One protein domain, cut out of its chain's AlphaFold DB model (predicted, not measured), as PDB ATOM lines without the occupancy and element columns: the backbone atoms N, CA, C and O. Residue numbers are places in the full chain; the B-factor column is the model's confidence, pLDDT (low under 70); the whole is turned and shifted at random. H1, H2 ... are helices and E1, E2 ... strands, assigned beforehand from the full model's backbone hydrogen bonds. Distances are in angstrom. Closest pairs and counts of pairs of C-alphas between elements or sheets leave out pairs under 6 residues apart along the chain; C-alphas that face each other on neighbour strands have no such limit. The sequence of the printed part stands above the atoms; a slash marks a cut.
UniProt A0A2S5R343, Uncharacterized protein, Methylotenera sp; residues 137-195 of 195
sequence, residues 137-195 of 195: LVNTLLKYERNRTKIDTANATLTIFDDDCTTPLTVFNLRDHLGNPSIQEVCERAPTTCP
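Overview. This is residues 137 to 195 of the 195 residues of an uncharacterized protein of Methylotenera sp (UniProt A0A2S5R343). A helix, H1, sits at one end of a small three-stranded antiparallel sheet, E1 E2 E3, and only grazes it. After E3 a long tail without named elements runs out beyond the sheet's opposite end, turns near Leu 178 and folds back past the E1 side towards the end where H1 lies. The printed part has 59 residues, with one named helix and three named strands in the order H1 E1 E2 E3. The class is mixed, helices and strands, though under half of the residues are in named elements. The whole is only just compact, close to loose, with a radius of gyration of the C-alphas of 12.1 A and spans of 34 by 26 by 18 A.

Along the chain. H1, residues 137 to 146, begins with C-alpha 137 at (-63.660, 98.606, 267.022) and is 14.4 A long. E1 is residues 149 to 152, E2 residues 157 to 161, 12.7 A long, and E3 residues 168 to 173, 13.7 A long, ending with C-alpha 173 at (-43.889, 101.224, 258.477).

Arrangement. H1 is on the sheet but only grazes it, with residues 140 to 146; the closest C-alphas of H1 and E2, those of Tyr 144 and Ile 160, are 6.8 A apart. In H1 every O i to N i+4 pair is within hydrogen-bond range. The strands form a meander, each the antiparallel neighbour of the one before, with E1 and E3 as edge strands. The hairpin E1 and E2 has N 159 and O 150 within hydrogen-bond range at 2.8 A. The hairpin E2 and E3 has N 172 and O 158 within range at 2.8 A.

Size, cuts and confidence. The two C-alphas farthest apart, those of Leu 178 and Thr 193, are 36.9 A apart. The printed part has no cut, and no link between named elements is long. Residues 174 to 195 hold no named element. The mean pLDDT of the printed part is 92.6; residue 195, the chain's last, is under 70.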
ATOM      1  N   LEU A 137     -64.196  97.572 267.907       95.56
ATOM      2  CA  LEU A 137     -63.660  98.606 267.022       95.56
ATOM      3  C   LEU A 137     -63.511  99.950 267.744       95.56
ATOM      4  O   LEU A 137     -62.456 100.571 267.657       95.56
ATOM      5  N   VAL A 138     -64.531 100.383 268.486       96.81
ATOM      6  CA  VAL A 138     -64.490 101.635 269.256       96.81
ATOM      7  C   VAL A 138     -63.387 101.583 270.309       96.81
ATOM      8  O   VAL A 138     -62.593 102.514 270.395       96.81
ATOM      9  N   ASN A 139     -63.271 100.484 271.058       95.56
ATOM     10  CA  ASN A 139     -62.193 100.311 272.032       95.56
ATOM     11  C   ASN A 139     -60.818 100.368 271.368       95.56
ATOM     12  O   ASN A 139     -59.902 100.994 271.892       95.56
ATOM     13  N   THR A 140     -60.688  99.754 270.197       95.44
ATOM     14  CA  THR A 140     -59.462  99.788 269.408       95.44
ATOM     15  C   THR A 140     -59.129 101.224 268.997       95.44
ATOM     16  O   THR A 140     -58.050 101.699 269.330       95.44
ATOM     17  N   LEU A 141     -60.061 101.964 268.386       95.88
ATOM     18  CA  LEU A 141     -59.865 103.371 268.001       95.88
ATOM     19  C   LEU A 141     -59.485 104.256 269.196       95.88
ATOM     20  O   LEU A 141     -58.567 105.064 269.093       95.88
ATOM     21  N   LEU A 142     -60.125 104.064 270.350       95.25
ATOM     22  CA  LEU A 142     -59.768 104.790 271.571       95.25
ATOM     23  C   LEU A 142     -58.327 104.504 272.011       95.25
ATOM     24  O   LEU A 142     -57.644 105.424 272.460       95.25
ATOM     25  N   LYS A 143     -57.838 103.268 271.845       94.62
ATOM     26  CA  LYS A 143     -56.430 102.926 272.092       94.62
ATOM     27  C   LYS A 143     -55.498 103.643 271.106       94.62
ATOM     28  O   LYS A 143     -54.512 104.223 271.552       94.62
ATOM     29  N   TYR A 144     -55.834 103.718 269.811       94.06
ATOM     30  CA  TYR A 144     -55.069 104.522 268.832       94.06
ATOM     31  C   TYR A 144     -55.014 106.018 269.201       94.06
ATOM     32  O   TYR A 144     -53.988 106.667 268.986       94.06
ATOM     33  N   GLU A 145     -56.086 106.567 269.779       93.25
ATOM     34  CA  GLU A 145     -56.209 107.989 270.144       93.25
ATOM     35  C   GLU A 145     -55.572 108.366 271.489       93.25
ATOM     36  O   GLU A 145     -55.205 109.526 271.688       93.25
ATOM     37  N   ARG A 146     -55.332 107.420 272.404       93.31
ATOM     38  CA  ARG A 146     -54.813 107.764 273.744       93.31
ATOM     39  C   ARG A 146     -53.531 107.051 274.164       93.31
ATOM     40  O   ARG A 146     -52.839 107.580 275.031       93.31
ATOM     41  N   ASN A 147     -53.215 105.885 273.604       94.88
ATOM     42  CA  ASN A 147     -52.139 105.050 274.135       94.88
ATOM     43  C   ASN A 147     -50.757 105.492 273.649       94.88
ATOM     44  O   ASN A 147     -50.599 106.374 272.800       94.88
ATOM     45  N   ARG A 148     -49.734 104.875 274.245       95.38
ATOM     46  CA  ARG A 148     -48.335 105.167 273.958       95.38
ATOM     47  C   ARG A 148     -48.022 104.867 272.502       95.38
ATOM     48  O   ARG A 148     -48.361 103.797 271.997       95.38
ATOM     49  N   THR A 149     -47.308 105.786 271.865       96.06
ATOM     50  CA  THR A 149     -46.670 105.537 270.576       96.06
ATOM     51  C   THR A 149     -45.161 105.677 270.723       96.06
ATOM     52  O   THR A 149     -44.684 106.531 271.470       96.06
ATOM     53  N   LYS A 150     -44.402 104.811 270.052       95.31
ATOM     54  CA  LYS A 150     -42.935 104.836 270.045       95.31
ATOM     55  C   LYS A 150     -42.419 104.694 268.626       95.31
ATOM     56  O   LYS A 150     -42.927 103.866 267.869       95.31
ATOM     57  N   ILE A 151     -41.408 105.475 268.291       96.44
ATOM     58  CA  ILE A 151     -40.735 105.456 267.003       96.44
ATOM     59  C   ILE A 151     -39.435 104.669 267.163       96.44
ATOM     60  O   ILE A 151     -38.580 104.990 267.986       96.44
ATOM     61  N   ASP A 152     -39.272 103.630 266.353       95.38
ATOM     62  CA  ASP A 152     -37.993 102.957 266.174       95.38
ATOM     63  C   ASP A 152     -37.281 103.589 264.977       95.38
ATOM     64  O   ASP A 152     -37.632 103.359 263.818       95.38
ATOM     65  N   THR A 153     -36.282 104.418 265.261       93.88
ATOM     66  CA  THR A 153     -35.526 105.147 264.237       93.88
ATOM     67  C   THR A 153     -34.568 104.253 263.453       93.88
ATOM     68  O   THR A 153     -34.235 104.589 262.317       93.88
ATOM     69  N   ALA A 154     -34.151 103.111 264.007       94.38
ATOM     70  CA  ALA A 154     -33.275 102.165 263.321       94.38
ATOM     71  C   ALA A 154     -34.055 101.362 262.275       94.38
ATOM     72  O   ALA A 154     -33.592 101.176 261.149       94.38
ATOM     73  N   ASN A 155     -35.265 100.928 262.634       95.00
ATOM     74  CA  ASN A 155     -36.120 100.136 261.751       95.00
ATOM     75  C   ASN A 155     -37.093 100.981 260.912       95.00
ATOM     76  O   ASN A 155     -37.648 100.472 259.934       95.00
ATOM     77  N   ALA A 156     -37.238 102.270 261.235       95.88
ATOM     78  CA  ALA A 156     -38.203 103.203 260.657       95.88
ATOM     79  C   ALA A 156     -39.654 102.728 260.842       95.88
ATOM     80  O   ALA A 156     -40.397 102.562 259.875       95.88
ATOM     81  N   THR A 157     -40.064 102.489 262.090       96.56
ATOM     82  CA  THR A 157     -41.432 102.057 262.421       96.56
ATOM     83  C   THR A 157     -42.054 102.887 263.542       96.56
ATOM     84  O   THR A 157     -41.355 103.411 264.405       96.56
ATOM     85  N   LEU A 158     -43.385 102.994 263.536       96.31
ATOM     86  CA  LEU A 158     -44.187 103.532 264.635       96.31
ATOM     87  C   LEU A 158     -44.956 102.381 265.272       96.31
ATOM     88  O   LEU A 158     -45.792 101.764 264.616       96.31
ATOM     89  N   THR A 159     -44.712 102.107 266.547       97.19
ATOM     90  CA  THR A 159     -45.500 101.142 267.319       97.19
ATOM     91  C   THR A 159     -46.495 101.876 268.200       97.19
ATOM     92  O   THR A 159     -46.113 102.772 268.949       97.19
ATOM     93  N   ILE A 160     -47.761 101.478 268.125       96.56
ATOM     94  CA  ILE A 160     -48.806 101.866 269.074       96.56
ATOM     95  C   ILE A 160     -48.965 100.714 270.057       96.56
ATOM     96  O   ILE A 160     -49.094  99.567 269.630       96.56
ATOM     97  N   PHE A 161     -48.929 101.011 271.350       96.06
ATOM     98  CA  PHE A 161     -49.034 100.015 272.413       96.06
ATOM     99  C   PHE A 161     -50.456  99.921 272.966       96.06
ATOM    100  O   PHE A 161     -51.260 100.849 272.844       96.06
ATOM    101  N   ASP A 162     -50.770  98.787 273.579       95.50
ATOM    102  CA  ASP A 162     -51.993  98.595 274.344       95.50
ATOM    103  C   ASP A 162     -51.942  99.371 275.684       95.50
ATOM    104  O   ASP A 162     -50.991 100.101 275.975       95.50
ATOM    105  N   ASP A 163     -52.997  99.258 276.492       93.81
ATOM    106  CA  ASP A 163     -53.192  99.965 277.761       93.81
ATOM    107  C   ASP A 163     -52.122  99.603 278.815       93.81
ATOM    108  O   ASP A 163     -51.934 100.340 279.780       93.81
ATOM    109  N   ASP A 164     -51.394  98.497 278.626       92.94
ATOM    110  CA  ASP A 164     -50.260  98.073 279.461       92.94
ATOM    111  C   ASP A 164     -48.925  98.733 279.073       92.94
ATOM    112  O   ASP A 164     -47.875  98.410 279.638       92.94
ATOM    113  N   CYS A 165     -48.951  99.629 278.081       92.12
ATOM    114  CA  CYS A 165     -47.812 100.396 277.586       92.12
ATOM    115  C   CYS A 165     -46.650  99.552 277.024       92.12
ATOM    116  O   CYS A 165     -45.586 100.110 276.744       92.12
ATOM    117  N   THR A 166     -46.819  98.236 276.871       94.00
ATOM    118  CA  THR A 166     -45.735  97.295 276.541       94.00
ATOM    119  C   THR A 166     -46.115  96.304 275.448       94.00
ATOM    120  O   THR A 166     -45.271  95.996 274.606       94.00
ATOM    121  N   THR A 167     -47.372  95.870 275.384       96.38
ATOM    122  CA  THR A 167     -47.887  95.000 274.326       96.38
ATOM    123  C   THR A 167     -48.139  95.813 273.056       96.38
ATOM    124  O   THR A 167     -48.919  96.766 273.087       96.38
ATOM    125  N   PRO A 168     -47.510  95.486 271.914       96.88
ATOM    126  CA  PRO A 168     -47.789  96.172 270.655       96.88
ATOM    127  C   PRO A 168     -49.221  95.902 270.178       96.88
ATOM    128  O   PRO A 168     -49.608  94.751 269.983       96.88
ATOM    129  N   LEU A 169     -49.987  96.964 269.932       96.25
ATOM    130  CA  LEU A 169     -51.300  96.897 269.292       96.25
ATOM    131  C   LEU A 169     -51.165  96.879 267.765       96.25
ATOM    132  O   LEU A 169     -51.846  96.123 267.079       96.25
ATOM    133  N   THR A 170     -50.304  97.732 267.207       96.69
ATOM    134  CA  THR A 170     -50.039  97.818 265.759       96.69
ATOM    135  C   THR A 170     -48.687  98.465 265.497       96.69
ATOM    136  O   THR A 170     -48.262  99.350 266.239       96.69
ATOM    137  N   VAL A 171     -48.034  98.047 264.410       96.62
ATOM    138  CA  VAL A 171     -46.771  98.616 263.930       96.62
ATOM    139  C   VAL A 171     -46.964  99.143 262.513       96.62
ATOM    140  O   VAL A 171     -47.305  98.386 261.605       96.62
ATOM    141  N   PHE A 172     -46.733 100.436 262.316       95.62
ATOM    142  CA  PHE A 172     -46.731 101.076 261.005       95.62
ATOM    143  C   PHE A 172     -45.308 101.195 260.471       95.62
ATOM    144  O   PHE A 172     -44.382 101.529 261.212       95.62
ATOM    145  N   ASN A 173     -45.142 100.961 259.171       95.81
ATOM    146  CA  ASN A 173     -43.889 101.224 258.477       95.81
ATOM    147  C   ASN A 173     -43.815 102.714 258.131       95.81
ATOM    148  O   ASN A 173     -44.668 103.225 257.406       95.81
ATOM    149  N   LEU A 174     -42.805 103.406 258.650       95.06
ATOM    150  CA  LEU A 174     -42.548 104.815 258.368       95.06
ATOM    151  C   LEU A 174     -41.567 104.937 257.202       95.06
ATOM    152  O   LEU A 174     -40.512 105.557 257.326       95.06
ATOM    153  N   ARG A 175     -41.897 104.316 256.069       94.00
ATOM    154  CA  ARG A 175     -41.145 104.453 254.820       94.00
ATOM    155  C   ARG A 175     -42.025 105.060 253.746       94.00
ATOM    156  O   ARG A 175     -43.214 104.761 253.667       94.00
ATOM    157  N   ASP A 176     -41.430 105.913 252.927       92.81
ATOM    158  CA  ASP A 176     -42.089 106.422 251.732       92.81
ATOM    159  C   ASP A 176     -42.225 105.324 250.656       92.81
ATOM    160  O   ASP A 176     -41.765 104.189 250.805       92.81
ATOM    161  N   HIS A 177     -42.855 105.673 249.536       93.69
ATOM    162  CA  HIS A 177     -43.028 104.768 248.396       93.69
ATOM    163  C   HIS A 177     -41.706 104.317 247.737       93.69
ATOM    164  O   HIS A 177     -41.716 103.367 246.957       93.69
ATOM    165  N   LEU A 178     -40.584 104.981 248.034       95.19
ATOM    166  CA  LEU A 178     -39.237 104.640 247.566       95.19
ATOM    167  C   LEU A 178     -38.445 103.837 248.615       95.19
ATOM    168  O   LEU A 178     -37.314 103.435 248.354       95.19
ATOM    169  N   GLY A 179     -39.030 103.579 249.790       93.38
ATOM    170  CA  GLY A 179     -38.414 102.840 250.889       93.38
ATOM    171  C   GLY A 179     -37.559 103.687 251.838       93.38
ATOM    172  O   GLY A 179     -36.961 103.121 252.763       93.38
ATOM    173  N   ASN A 180     -37.499 105.009 251.660       94.19
ATOM    174  CA  ASN A 180     -36.726 105.898 252.528       94.19
ATOM    175  C   ASN A 180     -37.456 106.130 253.862       94.19
ATOM    176  O   ASN A 180     -38.676 106.300 253.856       94.19
ATOM    177  N   PRO A 181     -36.746 106.176 255.005       94.94
ATOM    178  CA  PRO A 181     -37.349 106.493 256.300       94.94
ATOM    179  C   PRO A 181     -37.986 107.891 256.343       94.94
ATOM    180  O   PRO A 181     -37.328 108.881 256.033       94.94
ATOM    181  N   SER A 182     -39.228 107.981 256.822       91.62
ATOM    182  CA  SER A 182     -39.975 109.223 257.057       91.62
ATOM    183  C   SER A 182     -40.273 109.392 258.552       91.62
ATOM    184  O   SER A 182     -41.403 109.248 259.015       91.62
ATOM    185  N   ILE A 183     -39.216 109.617 259.337       91.19
ATOM    186  CA  ILE A 183     -39.273 109.630 260.813       91.19
ATOM    187  C   ILE A 183     -39.127 111.029 261.434       91.19
ATOM    188  O   ILE A 183     -39.306 111.171 262.636       91.19
ATOM    189  N   GLN A 184     -38.781 112.056 260.649       86.56
ATOM    190  CA  GLN A 184     -38.461 113.392 261.180       86.56
ATOM    191  C   GLN A 184     -39.692 114.228 261.558       86.56
ATOM    192  O   GLN A 184     -39.596 115.072 262.441       86.56
ATOM    193  N   GLU A 185     -40.836 113.994 260.913       81.69
ATOM    194  CA  GLU A 185     -42.070 114.771 261.127       81.69
ATOM    195  C   GLU A 185     -43.076 114.071 262.055       81.69
ATOM    196  O   GLU A 185     -44.192 114.549 262.253       81.69
ATOM    197  N   VAL A 186     -42.701 112.923 262.627       85.44
ATOM    198  CA  VAL A 186     -43.588 112.105 263.460       85.44
ATOM    199  C   VAL A 186     -43.208 112.284 264.927       85.44
ATOM    200  O   VAL A 186     -42.048 112.135 265.300       85.44
ATOM    201  N   CYS A 187     -44.198 112.576 265.770       87.81
ATOM    202  CA  CYS A 187     -44.011 112.705 267.213       87.81
ATOM    203  C   CYS A 187     -44.467 111.442 267.951       87.81
ATOM    204  O   CYS A 187     -45.495 110.841 267.622       87.81
ATOM    205  N   GLU A 188     -43.730 111.076 268.998       93.12
ATOM    206  CA  GLU A 188     -44.175 110.076 269.967       93.12
ATOM    207  C   GLU A 188     -45.252 110.648 270.892       93.12
ATOM    208  O   GLU A 188     -45.261 111.834 271.229       93.12
ATOM    209  N   ARG A 189     -46.148 109.776 271.349       92.69
ATOM    210  CA  ARG A 189     -47.133 110.067 272.382       92.69
ATOM    211  C   ARG A 189     -46.757 109.305 273.637       92.69
ATOM    212  O   ARG A 189     -46.710 108.076 273.624       92.69
ATOM    213  N   ALA A 190     -46.544 110.037 274.723       90.62
ATOM    214  CA  ALA A 190     -46.300 109.492 276.053       90.62
ATOM    215  C   ALA A 190     -47.503 109.814 276.962       90.62
ATOM    216  O   ALA A 190     -47.629 110.951 277.423       90.62
ATOM    217  N   PRO A 191     -48.426 108.862 277.183       87.56
ATOM    218  CA  PRO A 191     -49.567 109.054 278.068       87.56
ATOM    219  C   PRO A 191     -49.100 109.168 279.517       87.56
ATOM    220  O   PRO A 191     -48.175 108.475 279.928       87.56
ATOM    221  N   THR A 192     -49.798 109.960 280.329       82.44
ATOM    222  CA  THR A 192     -49.495 110.105 281.765       82.44
ATOM    223  C   THR A 192     -49.687 108.814 282.566       82.44
ATOM    224  O   THR A 192     -49.189 108.704 283.683       82.44
ATOM    225  N   THR A 193     -50.395 107.833 282.006       78.75
ATOM    226  CA  THR A 193     -50.614 106.503 282.587       78.75
ATOM    227  C   THR A 193     -49.469 105.524 282.314       78.75
ATOM    228  O   THR A 193     -49.475 104.431 282.871       78.75
ATOM    229  N   CYS A 194     -48.497 105.900 281.478       73.25
ATOM    230  CA  CYS A 194     -47.369 105.068 281.076       73.25
ATOM    231  C   CYS A 194     -46.045 105.741 281.485       73.25
ATOM    232  O   CYS A 194     -45.661 106.713 280.831       73.25
ATOM    233  N   PRO A 195     -45.347 105.259 282.528       62.38
ATOM    234  CA  PRO A 195     -44.023 105.767 282.880       62.38
ATOM    235  C   PRO A 195     -42.927 105.424 281.846       62.38
ATOM    236  O   PRO A 195     -43.111 104.533 280.973       62.38
TER     237      PRO A 195